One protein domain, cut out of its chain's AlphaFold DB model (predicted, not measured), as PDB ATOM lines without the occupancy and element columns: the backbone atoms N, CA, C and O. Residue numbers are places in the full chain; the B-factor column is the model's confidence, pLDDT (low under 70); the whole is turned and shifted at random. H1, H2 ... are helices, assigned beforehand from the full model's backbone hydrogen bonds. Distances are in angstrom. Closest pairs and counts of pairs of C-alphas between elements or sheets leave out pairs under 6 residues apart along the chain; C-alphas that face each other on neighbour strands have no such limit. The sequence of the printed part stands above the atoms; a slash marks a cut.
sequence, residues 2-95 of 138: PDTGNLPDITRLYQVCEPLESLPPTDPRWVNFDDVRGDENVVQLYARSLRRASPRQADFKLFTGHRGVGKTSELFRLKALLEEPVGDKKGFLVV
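This is residues 2 to 95 of the 138 residues of an uncharacterized protein of Candidatus Accumulibacter sp. BA-92 (UniProt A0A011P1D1). Little regular structure: a loose rod in which H3 and H4 lie side by side, with H1 off towards one end, tiny H2 off to the side, and long loops between. The 94 printed residues have four named helices, H1 to H4 in chain order, and no named strand; the class is all helix, with 36 residues in named elements. The radius of gyration of the C-alphas is 17.4 A; the spans are 60 by 25 by 24 A.

Find C-alpha 9 at (110.944, 154.885, 455.310), where H1 begins, residues 9 to 16, 11.0 A long. H2 is residues 34 to 37, 5.1 A. H3, residues 42 to 52, runs 15.4 A. H4, residues 71 to 83, runs 18.4 A to C-alpha 83 at (99.700, 185.425, 434.938).

Look at Val 43 and Leu 78: their C-alphas, 5.5 A apart, are the closest of H3 and H4, which touch, running the same way at a shallow tilt of 34 degrees, only just short of steep. H1 and H2 touch no helix. Every O i to N i+4 pair is within hydrogen-bond range in H1, H3 and H4; H2 is too short for one.

The printed part has no cut. Links H1 to H2 and H3 to H4 are long. Residues 2 to 5 and 39 are under pLDDT 70.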
ATOM      1  N   PRO A   2      94.085 150.980 454.150       47.19
ATOM      2  CA  PRO A   2      95.195 150.109 453.784       47.19
ATOM      3  C   PRO A   2      96.157 149.966 454.970       47.19
ATOM      4  O   PRO A   2      96.401 150.920 455.709       47.19
ATOM      5  N   ASP A   3      96.622 148.737 455.164       56.44
ATOM      6  CA  ASP A   3      97.462 148.277 456.264       56.44
ATOM      7  C   ASP A   3      98.841 148.958 456.193       56.44
ATOM      8  O   ASP A   3      99.630 148.716 455.282       56.44
ATOM      9  N   THR A   4      99.111 149.879 457.119       57.72
ATOM     10  CA  THR A   4     100.357 150.673 457.188       57.72
ATOM     11  C   THR A   4     101.433 149.990 458.039       57.72
ATOM     12  O   THR A   4     102.387 150.630 458.489       57.72
ATOM     13  N   GLY A   5     101.305 148.676 458.247       64.12
ATOM     14  CA  GLY A   5     102.256 147.841 458.972       64.12
ATOM     15  C   GLY A   5     103.620 147.736 458.282       64.12
ATOM     16  O   GLY A   5     103.894 146.781 457.568       64.12
ATOM     17  N   ASN A   6     104.490 148.706 458.575       75.94
ATOM     18  CA  ASN A   6     105.951 148.671 458.445       75.94
ATOM     19  C   ASN A   6     106.553 148.682 457.022       75.94
ATOM     20  O   ASN A   6     107.479 147.931 456.719       75.94
ATOM     21  N   LEU A   7     106.076 149.578 456.152       86.31
ATOM     22  CA  LEU A   7     106.823 149.927 454.936       86.31
ATOM     23  C   LEU A   7     108.156 150.619 455.294       86.31
ATOM     24  O   LEU A   7     108.166 151.444 456.215       86.31
ATOM     25  N   PRO A   8     109.255 150.356 454.555       92.88
ATOM     26  CA  PRO A   8     110.502 151.102 454.701       92.88
ATOM     27  C   PRO A   8     110.278 152.614 454.579       92.88
ATOM     28  O   PRO A   8     109.443 153.058 453.787       92.88
ATOM     29  N   ASP A   9     111.058 153.416 455.308       92.00
ATOM     30  CA  ASP A   9     110.944 154.885 455.310       92.00
ATOM     31  C   ASP A   9     110.957 155.481 453.905       92.00
ATOM     32  O   ASP A   9     110.122 156.323 453.578       92.00
ATOM     33  N   ILE A  10     111.854 154.983 453.050       90.81
ATOM     34  CA  ILE A  10     111.954 155.432 451.662       90.81
ATOM     35  C   ILE A  10     110.674 155.147 450.872       90.81
ATOM     36  O   ILE A  10     110.255 155.984 450.085       90.81
ATOM     37  N   THR A  11     110.012 154.013 451.108       93.06
ATOM     38  CA  THR A  11     108.754 153.665 450.436       93.06
ATOM     39  C   THR A  11     107.634 154.597 450.880       93.06
ATOM     40  O   THR A  11     106.874 155.076 450.044       93.06
ATOM     41  N   ARG A  12     107.563 154.913 452.179       91.12
ATOM     42  CA  ARG A  12     106.588 155.882 452.698       91.12
ATOM     43  C   ARG A  12     106.821 157.274 452.114       91.12
ATOM     44  O   ARG A  12     105.859 157.917 451.712       91.12
ATOM     45  N   LEU A  13     108.082 157.706 452.016       89.50
ATOM     46  CA  LEU A  13     108.445 158.982 451.399       89.50
ATOM     47  C   LEU A  13     108.061 159.019 449.915       89.50
ATOM     48  O   LEU A  13     107.447 159.980 449.471       89.50
ATOM     49  N   TYR A  14     108.369 157.958 449.171       90.88
ATOM     50  CA  TYR A  14     108.059 157.854 447.745       90.88
ATOM     51  C   TYR A  14     106.546 157.891 447.479       90.88
ATOM     52  O   TYR A  14     106.095 158.508 446.523       90.88
ATOM     53  N   GLN A  15     105.744 157.285 448.362       90.31
ATOM     54  CA  GLN A  15     104.279 157.300 448.263       90.31
ATOM     55  C   GLN A  15     103.662 158.686 448.486       90.31
ATOM     56  O   GLN A  15     102.595 158.961 447.946       90.31
ATOM     57  N   VAL A  16     104.300 159.546 449.286       89.81
ATOM     58  CA  VAL A  16     103.825 160.922 449.519       89.81
ATOM     59  C   VAL A  16     104.493 161.941 448.590       89.81
ATOM     60  O   VAL A  16     103.978 163.043 448.404       89.81
ATOM     61  N   CYS A  17     105.637 161.591 448.003       87.81
ATOM     62  CA  CYS A  17     106.447 162.454 447.157       87.81
ATOM     63  C   CYS A  17     107.148 161.625 446.071       87.81
ATOM     64  O   CYS A  17     108.280 161.176 446.257       87.81
ATOM     65  N   GLU A  18     106.484 161.460 444.927       89.38
ATOM     66  CA  GLU A  18     107.074 160.874 443.721       89.38
ATOM     67  C   GLU A  18     108.149 161.836 443.165       89.38
ATOM     68  O   GLU A  18     107.811 162.942 442.741       89.38
ATOM     69  N   PRO A  19     109.448 161.477 443.150       85.81
ATOM     70  CA  PRO A  19     110.522 162.406 442.780       85.81
ATOM     71  C   PRO A  19     110.462 162.932 441.341       85.81
ATOM     72  O   PRO A  19     111.085 163.949 441.029       85.81
ATOM     73  N   LEU A  20     109.772 162.222 440.444       88.06
ATOM     74  CA  LEU A  20     109.595 162.643 439.055       88.06
ATOM     75  C   LEU A  20     108.320 163.463 438.826       88.06
ATOM     76  O   LEU A  20     108.153 164.025 437.743       88.06
ATOM     77  N   GLU A  21     107.454 163.565 439.831       91.12
ATOM     78  CA  GLU A  21     106.255 164.388 439.782       91.12
ATOM     79  C   GLU A  21     106.638 165.870 439.877       91.12
ATOM     80  O   GLU A  21     107.374 166.308 440.764       91.12
ATOM     81  N   SER A  22     106.131 166.670 438.941       92.69
ATOM     82  CA  SER A  22     106.302 168.120 438.997       92.69
ATOM     83  C   SER A  22     105.250 168.731 439.915       92.69
ATOM     84  O   SER A  22     104.067 168.434 439.793       92.69
ATOM     85  N   LEU A  23     105.679 169.615 440.812       94.00
ATOM     86  CA  LEU A  23     104.813 170.186 441.843       94.00
ATOM     87  C   LEU A  23     104.194 171.505 441.360       94.00
ATOM     88  O   LEU A  23     104.956 172.411 440.990       94.00
ATOM     89  N   PRO A  24     102.858 171.669 441.398       93.62
ATOM     90  CA  PRO A  24     102.224 172.947 441.100       93.62
ATOM     91  C   PRO A  24     102.571 174.017 442.158       93.62
ATOM     92  O   PRO A  24     103.033 173.693 443.254       93.62
ATOM     93  N   PRO A  25     102.347 175.314 441.871       91.31
ATOM     94  CA  PRO A  25     102.759 176.408 442.759       91.31
ATOM     95  C   PRO A  25     102.089 176.386 444.137       91.31
ATOM     96  O   PRO A  25     102.656 176.898 445.096       91.31
ATOM     97  N   THR A  26     100.897 175.797 444.233       93.19
ATOM     98  CA  THR A  26     100.093 175.698 445.459       93.19
ATOM     99  C   THR A  26     100.288 174.380 446.212       93.19
ATOM    100  O   THR A  26      99.600 174.143 447.204       93.19
ATOM    101  N   ASP A  27     101.187 173.506 445.749       94.56
ATOM    102  CA  ASP A  27     101.424 172.210 446.384       94.56
ATOM    103  C   ASP A  27     102.125 172.378 447.745       94.56
ATOM    104  O   ASP A  27     103.209 172.968 447.798       94.56
ATOM    105  N   PRO A  28     101.570 171.838 448.848       92.06
ATOM    106  CA  PRO A  28     102.160 171.971 450.181       92.06
ATOM    107  C   PRO A  28     103.494 171.225 450.343       92.06
ATOM    108  O   PRO A  28     104.221 171.489 451.298       92.06
ATOM    109  N   ARG A  29     103.825 170.288 449.442       91.12
ATOM    110  CA  ARG A  29     105.117 169.584 449.433       91.12
ATOM    111  C   ARG A  29     106.250 170.483 448.957       91.12
ATOM    112  O   ARG A  29     107.416 170.165 449.191       91.12
ATOM    113  N   TRP A  30     105.943 171.581 448.263       91.00
ATOM    114  CA  TRP A  30     106.977 172.505 447.839       91.00
ATOM    115  C   TRP A  30     107.487 173.342 449.009       91.00
ATOM    116  O   TRP A  30     106.724 173.974 449.736       91.00
ATOM    117  N   VAL A  31     108.809 173.392 449.135       88.69
ATOM    118  CA  VAL A  31     109.510 174.164 450.157       88.69
ATOM    119  C   VAL A  31     110.375 175.206 449.462       88.69
ATOM    120  O   VAL A  31     111.125 174.879 448.538       88.69
ATOM    121  N   ASN A  32     110.275 176.458 449.913       86.56
ATOM    122  CA  ASN A  32     111.143 177.518 449.424       86.56
ATOM    123  C   ASN A  32     112.571 177.304 449.952       86.56
ATOM    124  O   ASN A  32     112.795 177.293 451.161       86.56
ATOM    125  N   PHE A  33     113.522 177.159 449.032       85.94
ATOM    126  CA  PHE A  33     114.948 177.026 449.322       85.94
ATOM    127  C   PHE A  33     115.772 178.209 448.789       85.94
ATOM    128  O   PHE A  33     116.987 178.081 448.663       85.94
ATOM    129  N   ASP A  34     115.144 179.336 448.445       85.38
ATOM    130  CA  ASP A  34     115.825 180.511 447.885       85.38
ATOM    131  C   ASP A  34     117.000 180.958 448.763       85.38
ATOM    132  O   ASP A  34     118.113 181.087 448.259       85.38
ATOM    133  N   ASP A  35     116.793 181.044 450.082       84.38
ATOM    134  CA  ASP A  35     117.805 181.472 451.060       84.38
ATOM    135  C   ASP A  35     119.089 180.617 451.052       84.38
ATOM    136  O   ASP A  35     120.128 181.045 451.552       84.38
ATOM    137  N   VAL A  36     119.033 179.398 450.503       85.75
ATOM    138  CA  VAL A  36     120.163 178.455 450.453       85.75
ATOM    139  C   VAL A  36     120.604 178.099 449.029       85.75
ATOM    140  O   VAL A  36     121.583 177.372 448.861       85.75
ATOM    141  N   ARG A  37     119.907 178.585 447.991       77.31
ATOM    142  CA  ARG A  37     120.198 178.301 446.571       77.31
ATOM    143  C   ARG A  37     121.039 179.383 445.882       77.31
ATOM    144  O   ARG A  37     121.358 179.230 444.703       77.31
ATOM    145  N   GLY A  38     121.445 180.417 446.616       72.94
ATOM    146  CA  GLY A  38     122.268 181.528 446.135       72.94
ATOM    147  C   GLY A  38     121.518 182.858 446.165       72.94
ATOM    148  O   GLY A  38     120.365 182.922 446.573       72.94
ATOM    149  N   ASP A  39     122.180 183.925 445.722       67.31
ATOM    150  CA  ASP A  39     121.698 185.295 445.953       67.31
ATOM    151  C   ASP A  39     120.486 185.707 445.090       67.31
ATOM    152  O   ASP A  39     119.823 186.698 445.395       67.31
ATOM    153  N   GLU A  40     120.164 184.975 444.014       74.94
ATOM    154  CA  GLU A  40     119.087 185.351 443.089       74.94
ATOM    155  C   GLU A  40     118.119 184.201 442.774       74.94
ATOM    156  O   GLU A  40     118.474 183.195 442.157       74.94
ATOM    157  N   ASN A  41     116.838 184.402 443.104       86.81
ATOM    158  CA  ASN A  41     115.753 183.542 442.639       86.81
ATOM    159  C   ASN A  41     115.578 183.707 441.111       86.81
ATOM    160  O   ASN A  41     115.073 184.724 440.621       86.81
ATOM    161  N   VAL A  42     115.972 182.676 440.354       87.31
ATOM    162  CA  VAL A  42     115.926 182.654 438.880       87.31
ATOM    163  C   VAL A  42     114.516 182.865 438.317       87.31
ATOM    164  O   VAL A  42     114.351 183.533 437.294       87.31
ATOM    165  N   VAL A  43     113.486 182.356 438.996       91.00
ATOM    166  CA  VAL A  43     112.083 182.515 438.591       91.00
ATOM    167  C   VAL A  43     111.689 183.990 438.675       91.00
ATOM    168  O   VAL A  43     111.149 184.548 437.718       91.00
ATOM    169  N   GLN A  44     112.029 184.655 439.780       91.50
ATOM    170  CA  GLN A  44     111.783 186.087 439.965       91.50
ATOM    171  C   GLN A  44     112.574 186.937 438.966       91.50
ATOM    172  O   GLN A  44     112.049 187.911 438.412       91.50
ATOM    173  N   LEU A  45     113.823 186.557 438.686       92.19
ATOM    174  CA  LEU A  45     114.652 187.207 437.674       92.19
ATOM    175  C   LEU A  45     114.002 187.127 436.284       92.19
ATOM    176  O   LEU A  45     113.901 188.141 435.585       92.19
ATOM    177  N   TYR A  46     113.517 185.947 435.891       94.56
ATOM    178  CA  TYR A  46     112.872 185.735 434.596       94.56
ATOM    179  C   TYR A  46     111.550 186.489 434.491       94.56
ATOM    180  O   TYR A  46     111.351 187.205 433.508       94.56
ATOM    181  N   ALA A  47     110.694 186.422 435.515       94.06
ATOM    182  CA  ALA A  47     109.436 187.168 435.548       94.06
ATOM    183  C   ALA A  47     109.679 188.676 435.371       94.06
ATOM    184  O   ALA A  47     109.029 189.341 434.559       94.06
ATOM    185  N   ARG A  48     110.682 189.218 436.075       93.00
ATOM    186  CA  ARG A  48     111.076 190.627 435.978       93.00
ATOM    187  C   ARG A  48     111.634 190.986 434.599       93.00
ATOM    188  O   ARG A  48     111.344 192.069 434.094       93.00
ATOM    189  N   SER A  49     112.439 190.110 433.996       93.81
ATOM    190  CA  SER A  49     112.957 190.297 432.633       93.81
ATOM    191  C   SER A  49     111.819 190.346 431.617       93.81
ATOM    192  O   SER A  49     111.707 191.327 430.887       93.81
ATOM    193  N   LEU A  50     110.944 189.340 431.620       94.25
ATOM    194  CA  LEU A  50     109.845 189.202 430.663       94.25
ATOM    195  C   LEU A  50     108.845 190.360 430.766       94.25
ATOM    196  O   LEU A  50     108.418 190.902 429.753       94.25
ATOM    197  N   ARG A  51     108.549 190.841 431.981       92.94
ATOM    198  CA  ARG A  51     107.697 192.031 432.202       92.94
ATOM    199  C   ARG A  51     108.270 193.332 431.629       92.94
ATOM    200  O   ARG A  51     107.516 194.288 431.436       92.94
ATOM    201  N   ARG A  52     109.584 193.397 431.401       92.19
ATOM    202  CA  ARG A  52     110.280 194.554 430.808       92.19
ATOM    203  C   ARG A  52     110.633 194.352 429.337       92.19
ATOM    204  O   ARG A  52     111.105 195.301 428.715       92.19
ATOM    205  N   ALA A  53     110.435 193.151 428.798       92.00
ATOM    206  CA  ALA A  53     110.754 192.848 427.415       92.00
ATOM    207  C   ALA A  53     109.914 193.712 426.463       92.00
ATOM    208  O   ALA A  53     108.739 193.999 426.706       92.00
ATOM    209  N   SER A  54     110.538 194.147 425.369       90.25
ATOM    210  CA  SER A  54     109.845 194.876 424.312       90.25
ATOM    211  C   SER A  54     108.962 193.910 423.524       90.25
ATOM    212  O   SER A  54     109.488 192.924 423.017       90.25
ATOM    213  N   PRO A  55     107.671 194.212 423.286       86.19
ATOM    214  CA  PRO A  55     106.812 193.373 422.444       86.19
ATOM    215  C   PRO A  55     107.305 193.220 420.996       86.19
ATOM    216  O   PRO A  55     106.807 192.379 420.259       86.19
ATOM    217  N   ARG A  56     108.255 194.060 420.560       91.44
ATOM    218  CA  ARG A  56     108.829 194.029 419.206       91.44
ATOM    219  C   ARG A  56     110.021 193.081 419.069       91.44
ATOM    220  O   ARG A  56     110.530 192.934 417.964       91.44
ATOM    221  N   GLN A  57     110.513 192.510 420.166       91.31
ATOM    222  CA  GLN A  57     111.686 191.639 420.168       91.31
ATOM    223  C   GLN A  57     111.374 190.371 420.955       91.31
ATOM    224  O   GLN A  57     110.864 190.437 422.070       91.31
ATOM    225  N   ALA A  58     111.690 189.218 420.372       90.06
ATOM    226  CA  ALA A  58     111.585 187.952 421.077       90.06
ATOM    227  C   ALA A  58     112.662 187.873 422.176       90.06
ATOM    228  O   ALA A  58     113.830 188.162 421.920       90.06
ATOM    229  N   ASP A  59     112.262 187.484 423.388       92.06
ATOM    230  CA  ASP A  59     113.166 187.189 424.506       92.06
ATOM    231  C   ASP A  59     113.202 185.668 424.700       92.06
ATOM    232  O   ASP A  59     112.160 185.033 424.871       92.06
ATOM    233  N   PHE A  60     114.399 185.087 424.655       92.38
ATOM    234  CA  PHE A  60     114.614 183.652 424.804       92.38
ATOM    235  C   PHE A  60     115.365 183.381 426.103       92.38
ATOM    236  O   PHE A  60     116.458 183.906 426.328       92.38
ATOM    237  N   LYS A  61     114.790 182.527 426.953       92.44
ATOM    238  CA  LYS A  61     115.401 182.080 428.208       92.44
ATOM    239  C   LYS A  61     115.664 180.583 428.146       92.44
ATOM    240  O   LYS A  61     114.767 179.812 427.817       92.44
ATOM    241  N   LEU A  62     116.883 180.180 428.491       92.31
ATOM    242  CA  LEU A  62     117.272 178.778 428.580       92.31
ATOM    243  C   LEU A  62     117.384 178.381 430.053       92.31
ATOM    244  O   LEU A  62     118.252 178.881 430.763       92.31
ATOM    245  N   PHE A  63     116.523 177.464 430.488       90.75
ATOM    246  CA  PHE A  63     116.523 176.940 431.851       90.75
ATOM    247  C   PHE A  63     116.880 175.451 431.846       90.75
ATOM    248  O   PHE A  63     116.075 174.605 431.459       90.75
ATOM    249  N   THR A  64     118.114 175.126 432.233       91.06
ATOM    250  CA  THR A  64     118.685 173.774 432.116       91.06
ATOM    251  C   THR A  64     119.049 173.189 433.477       91.06
ATOM    252  O   THR A  64     119.130 173.884 434.485       91.06
ATOM    253  N   GLY A  65     119.227 171.869 433.516       88.56
ATOM    254  CA  GLY A  65     119.578 171.118 434.720       88.56
ATOM    255  C   GLY A  65     119.145 169.657 434.615       88.56
ATOM    256  O   GLY A  65     118.357 169.295 433.736       88.56
ATOM    257  N   HIS A  66     119.629 168.809 435.519       89.62
ATOM    258  CA  HIS A  66     119.369 167.363 435.492       89.62
ATOM    259  C   HIS A  66     117.875 167.006 435.615       89.62
ATOM    260  O   HIS A  66     117.052 167.809 436.060       89.62
ATOM    261  N   ARG A  67     117.480 165.800 435.187       85.38
ATOM    262  CA  ARG A  67     116.109 165.290 435.387       85.38
ATOM    263  C   ARG A  67     115.818 165.173 436.893       85.38
ATOM    264  O   ARG A  67     116.704 164.801 437.649       85.38
ATOM    265  N   GLY A  68     114.605 165.531 437.320       85.62
ATOM    266  CA  GLY A  68     114.184 165.446 438.728       85.62
ATOM    267  C   GLY A  68     114.615 166.608 439.638       85.62
ATOM    268  O   GLY A  68     114.208 166.651 440.787       85.62
ATOM    269  N   VAL A  69     115.372 167.603 439.152       88.25
ATOM    270  CA  VAL A  69     115.809 168.749 439.994       88.25
ATOM    271  C   VAL A  69     114.736 169.832 440.205       88.25
ATOM    272  O   VAL A  69     115.030 170.897 440.734       88.25
ATOM    273  N   GLY A  70     113.497 169.595 439.759       89.44
ATOM    274  CA  GLY A  70     112.369 170.513 439.970       89.44
ATOM    275  C   GLY A  70     112.203 171.634 438.936       89.44
ATOM    276  O   GLY A  70     111.441 172.562 439.183       89.44
ATOM    277  N   LYS A  71     112.866 171.561 437.771       91.75
ATOM    278  CA  LYS A  71     112.772 172.605 436.726       91.75
ATOM    279  C   LYS A  71     111.332 172.920 436.316       91.75
ATOM    280  O   LYS A  71     110.950 174.081 436.284       91.75
ATOM    281  N   THR A  72     110.536 171.895 436.027       93.69
ATOM    282  CA  THR A  72     109.129 172.059 435.637       93.69
ATOM    283  C   THR A  72     108.309 172.691 436.763       93.69
ATOM    284  O   THR A  72     107.540 173.610 436.507       93.69
ATOM    285  N   SER A  73     108.550 172.297 438.019       94.06
ATOM    286  CA  SER A  73     107.931 172.925 439.194       94.06
ATOM    287  C   SER A  73     108.252 174.427 439.281       94.06
ATOM    288  O   SER A  73     107.366 175.235 439.544       94.06
ATOM    289  N   GLU A  74     109.503 174.829 439.019       93.44
ATOM    290  CA  GLU A  74     109.891 176.249 438.965       93.44
ATOM    291  C   GLU A  74     109.272 176.988 437.763       93.44
ATOM    292  O   GLU A  74     108.861 178.141 437.890       93.44
ATOM    293  N   LEU A  75     109.120 176.331 436.606       95.31
ATOM    294  CA  LEU A  75     108.404 176.900 435.457       95.31
ATOM    295  C   LEU A  75     106.909 177.093 435.738       95.31
ATOM    296  O   LEU A  75     106.334 178.081 435.284       95.31
ATOM    297  N   PHE A  76     106.275 176.218 436.526       95.69
ATOM    298  CA  PHE A  76     104.901 176.439 436.980       95.69
ATOM    299  C   PHE A  76     104.786 177.666 437.886       95.69
ATOM    300  O   PHE A  76     103.826 178.429 437.765       95.69
ATOM    301  N   ARG A  77     105.778 177.915 438.750       94.75
ATOM    302  CA  ARG A  77     105.835 179.154 439.547       94.75
ATOM    303  C   ARG A  77     106.037 180.374 438.666       94.75
ATOM    304  O   ARG A  77     105.352 181.371 438.864       94.75
ATOM    305  N   LEU A  78     106.916 180.284 437.667       96.06
ATOM    306  CA  LEU A  78     107.098 181.351 436.684       96.06
ATOM    307  C   LEU A  78     105.785 181.665 435.964       96.06
ATOM    308  O   LEU A  78     105.427 182.832 435.844       96.06
ATOM    309  N   LYS A  79     105.054 180.634 435.519       96.62
ATOM    310  CA  LYS A  79     103.734 180.776 434.897       96.62
ATOM    311  C   LYS A  79     102.773 181.536 435.811       96.62
ATOM    312  O   LYS A  79     102.279 182.578 435.394       96.62
ATOM    313  N   ALA A  80     102.593 181.091 437.055       95.75
ATOM    314  CA  ALA A  80     101.714 181.767 438.012       95.75
ATOM    315  C   ALA A  80     102.125 183.233 438.243       95.75
ATOM    316  O   ALA A  80     101.289 184.132 438.176       95.75
ATOM    317  N   LEU A  81     103.425 183.489 438.415       95.56
ATOM    318  CA  LEU A  81     103.958 184.841 438.590       95.56
ATOM    319  C   LEU A  81     103.790 185.723 437.359       95.56
ATOM    320  O   LEU A  81     103.769 186.935 437.515       95.56
ATOM    321  N   LEU A  82     103.745 185.177 436.145       96.44
ATOM    322  CA  LEU A  82     103.521 185.943 434.915       96.44
ATOM    323  C   LEU A  82     102.033 186.240 434.698       96.44
ATOM    324  O   LEU A  82     101.693 187.329 434.233       96.44
ATOM    325  N   GLU A  83     101.160 185.299 435.048       96.06
ATOM    326  CA  GLU A  83      99.700 185.425 434.938       96.06
ATOM    327  C   GLU A  83      99.107 186.377 435.982       96.06
ATOM    328  O   GLU A  83      98.031 186.939 435.772       96.06
ATOM    329  N   GLU A  84      99.823 186.624 437.078       95.62
ATOM    330  CA  GLU A  84      99.419 187.596 438.086       95.62
ATOM    331  C   GLU A  84      99.446 189.041 437.525       95.62
ATOM    332  O   GLU A  84     100.453 189.484 436.949       95.62
ATOM    333  N   PRO A  85      98.360 189.820 437.671       94.38
ATOM    334  CA  PRO A  85      98.367 191.252 437.382       94.38
ATOM    335  C   PRO A  85      99.330 192.010 438.306       94.38
ATOM    336  O   PRO A  85      99.451 191.690 439.483       94.38
ATOM    337  N   VAL A  86      99.997 193.051 437.799       91.50
ATOM    338  CA  VAL A  86     100.920 193.872 438.608       91.50
ATOM    339  C   VAL A  86     100.632 195.349 438.374       91.50
ATOM    340  O   VAL A  86     100.838 195.866 437.272       91.50
ATOM    341  N   GLY A  87     100.172 196.033 439.427       90.50
ATOM    342  CA  GLY A  87      99.642 197.393 439.319       90.50
ATOM    343  C   GLY A  87      98.471 197.428 438.334       90.50
ATOM    344  O   GLY A  87      97.594 196.572 438.383       90.50
ATOM    345  N   ASP A  88      98.508 198.359 437.383       90.88
ATOM    346  CA  ASP A  88      97.461 198.496 436.358       90.88
ATOM    347  C   ASP A  88      97.653 197.564 435.147       90.88
ATOM    348  O   ASP A  88      96.860 197.575 434.201       90.88
ATOM    349  N   LYS A  89      98.728 196.763 435.122       87.75
ATOM    350  CA  LYS A  89      99.015 195.856 434.005       87.75
ATOM    351  C   LYS A  89      98.327 194.514 434.218       87.75
ATOM    352  O   LYS A  89      98.539 193.853 435.233       87.75
ATOM    353  N   LYS A  90      97.584 194.074 433.199       92.12
ATOM    354  CA  LYS A  90      97.076 192.698 433.114       92.12
ATOM    355  C   LYS A  90      98.240 191.700 433.142       92.12
ATOM    356  O   LYS A  90      99.333 192.007 432.661       92.12
ATOM    357  N   GLY A  91      97.983 190.519 433.695       94.31
ATOM    358  CA  GLY A  91      98.905 189.394 433.613       94.31
ATOM    359  C   GLY A  91      99.106 188.915 432.178       94.31
ATOM    360  O   GLY A  91      98.314 189.219 431.280       94.31
ATOM    361  N   PHE A  92     100.185 188.173 431.961       94.69
ATOM    362  CA  PHE A  92     100.409 187.478 430.701       94.69
ATOM    363  C   PHE A  92      99.404 186.341 430.530       94.69
ATOM    364  O   PHE A  92      98.939 185.756 431.502       94.69
ATOM    365  N   LEU A  93      99.126 185.987 429.278       94.62
ATOM    366  CA  LEU A  93      98.557 184.687 428.945       94.62
ATOM    367  C   LEU A  93      99.723 183.736 428.691       94.62
ATOM    368  O   LEU A  93     100.505 183.957 427.765       94.62
ATOM    369  N   VAL A  94      99.869 182.713 429.531       95.62
ATOM    370  CA  VAL A  94     100.992 181.775 429.443       95.62
ATOM    371  C   VAL A  94     100.505 180.448 428.880       95.62
ATOM    372  O   VAL A  94      99.749 179.733 429.534       95.62
ATOM    373  N   VAL A  95     100.998 180.095 427.696       95.31
ATOM    374  CA  VAL A  95     100.787 178.773 427.098       95.31
ATOM    375  C   VAL A  95     101.933 177.867 427.526       95.31
ATOM    376  O   VAL A  95     103.093 178.155 427.236       95.31
TER     377      VAL A  95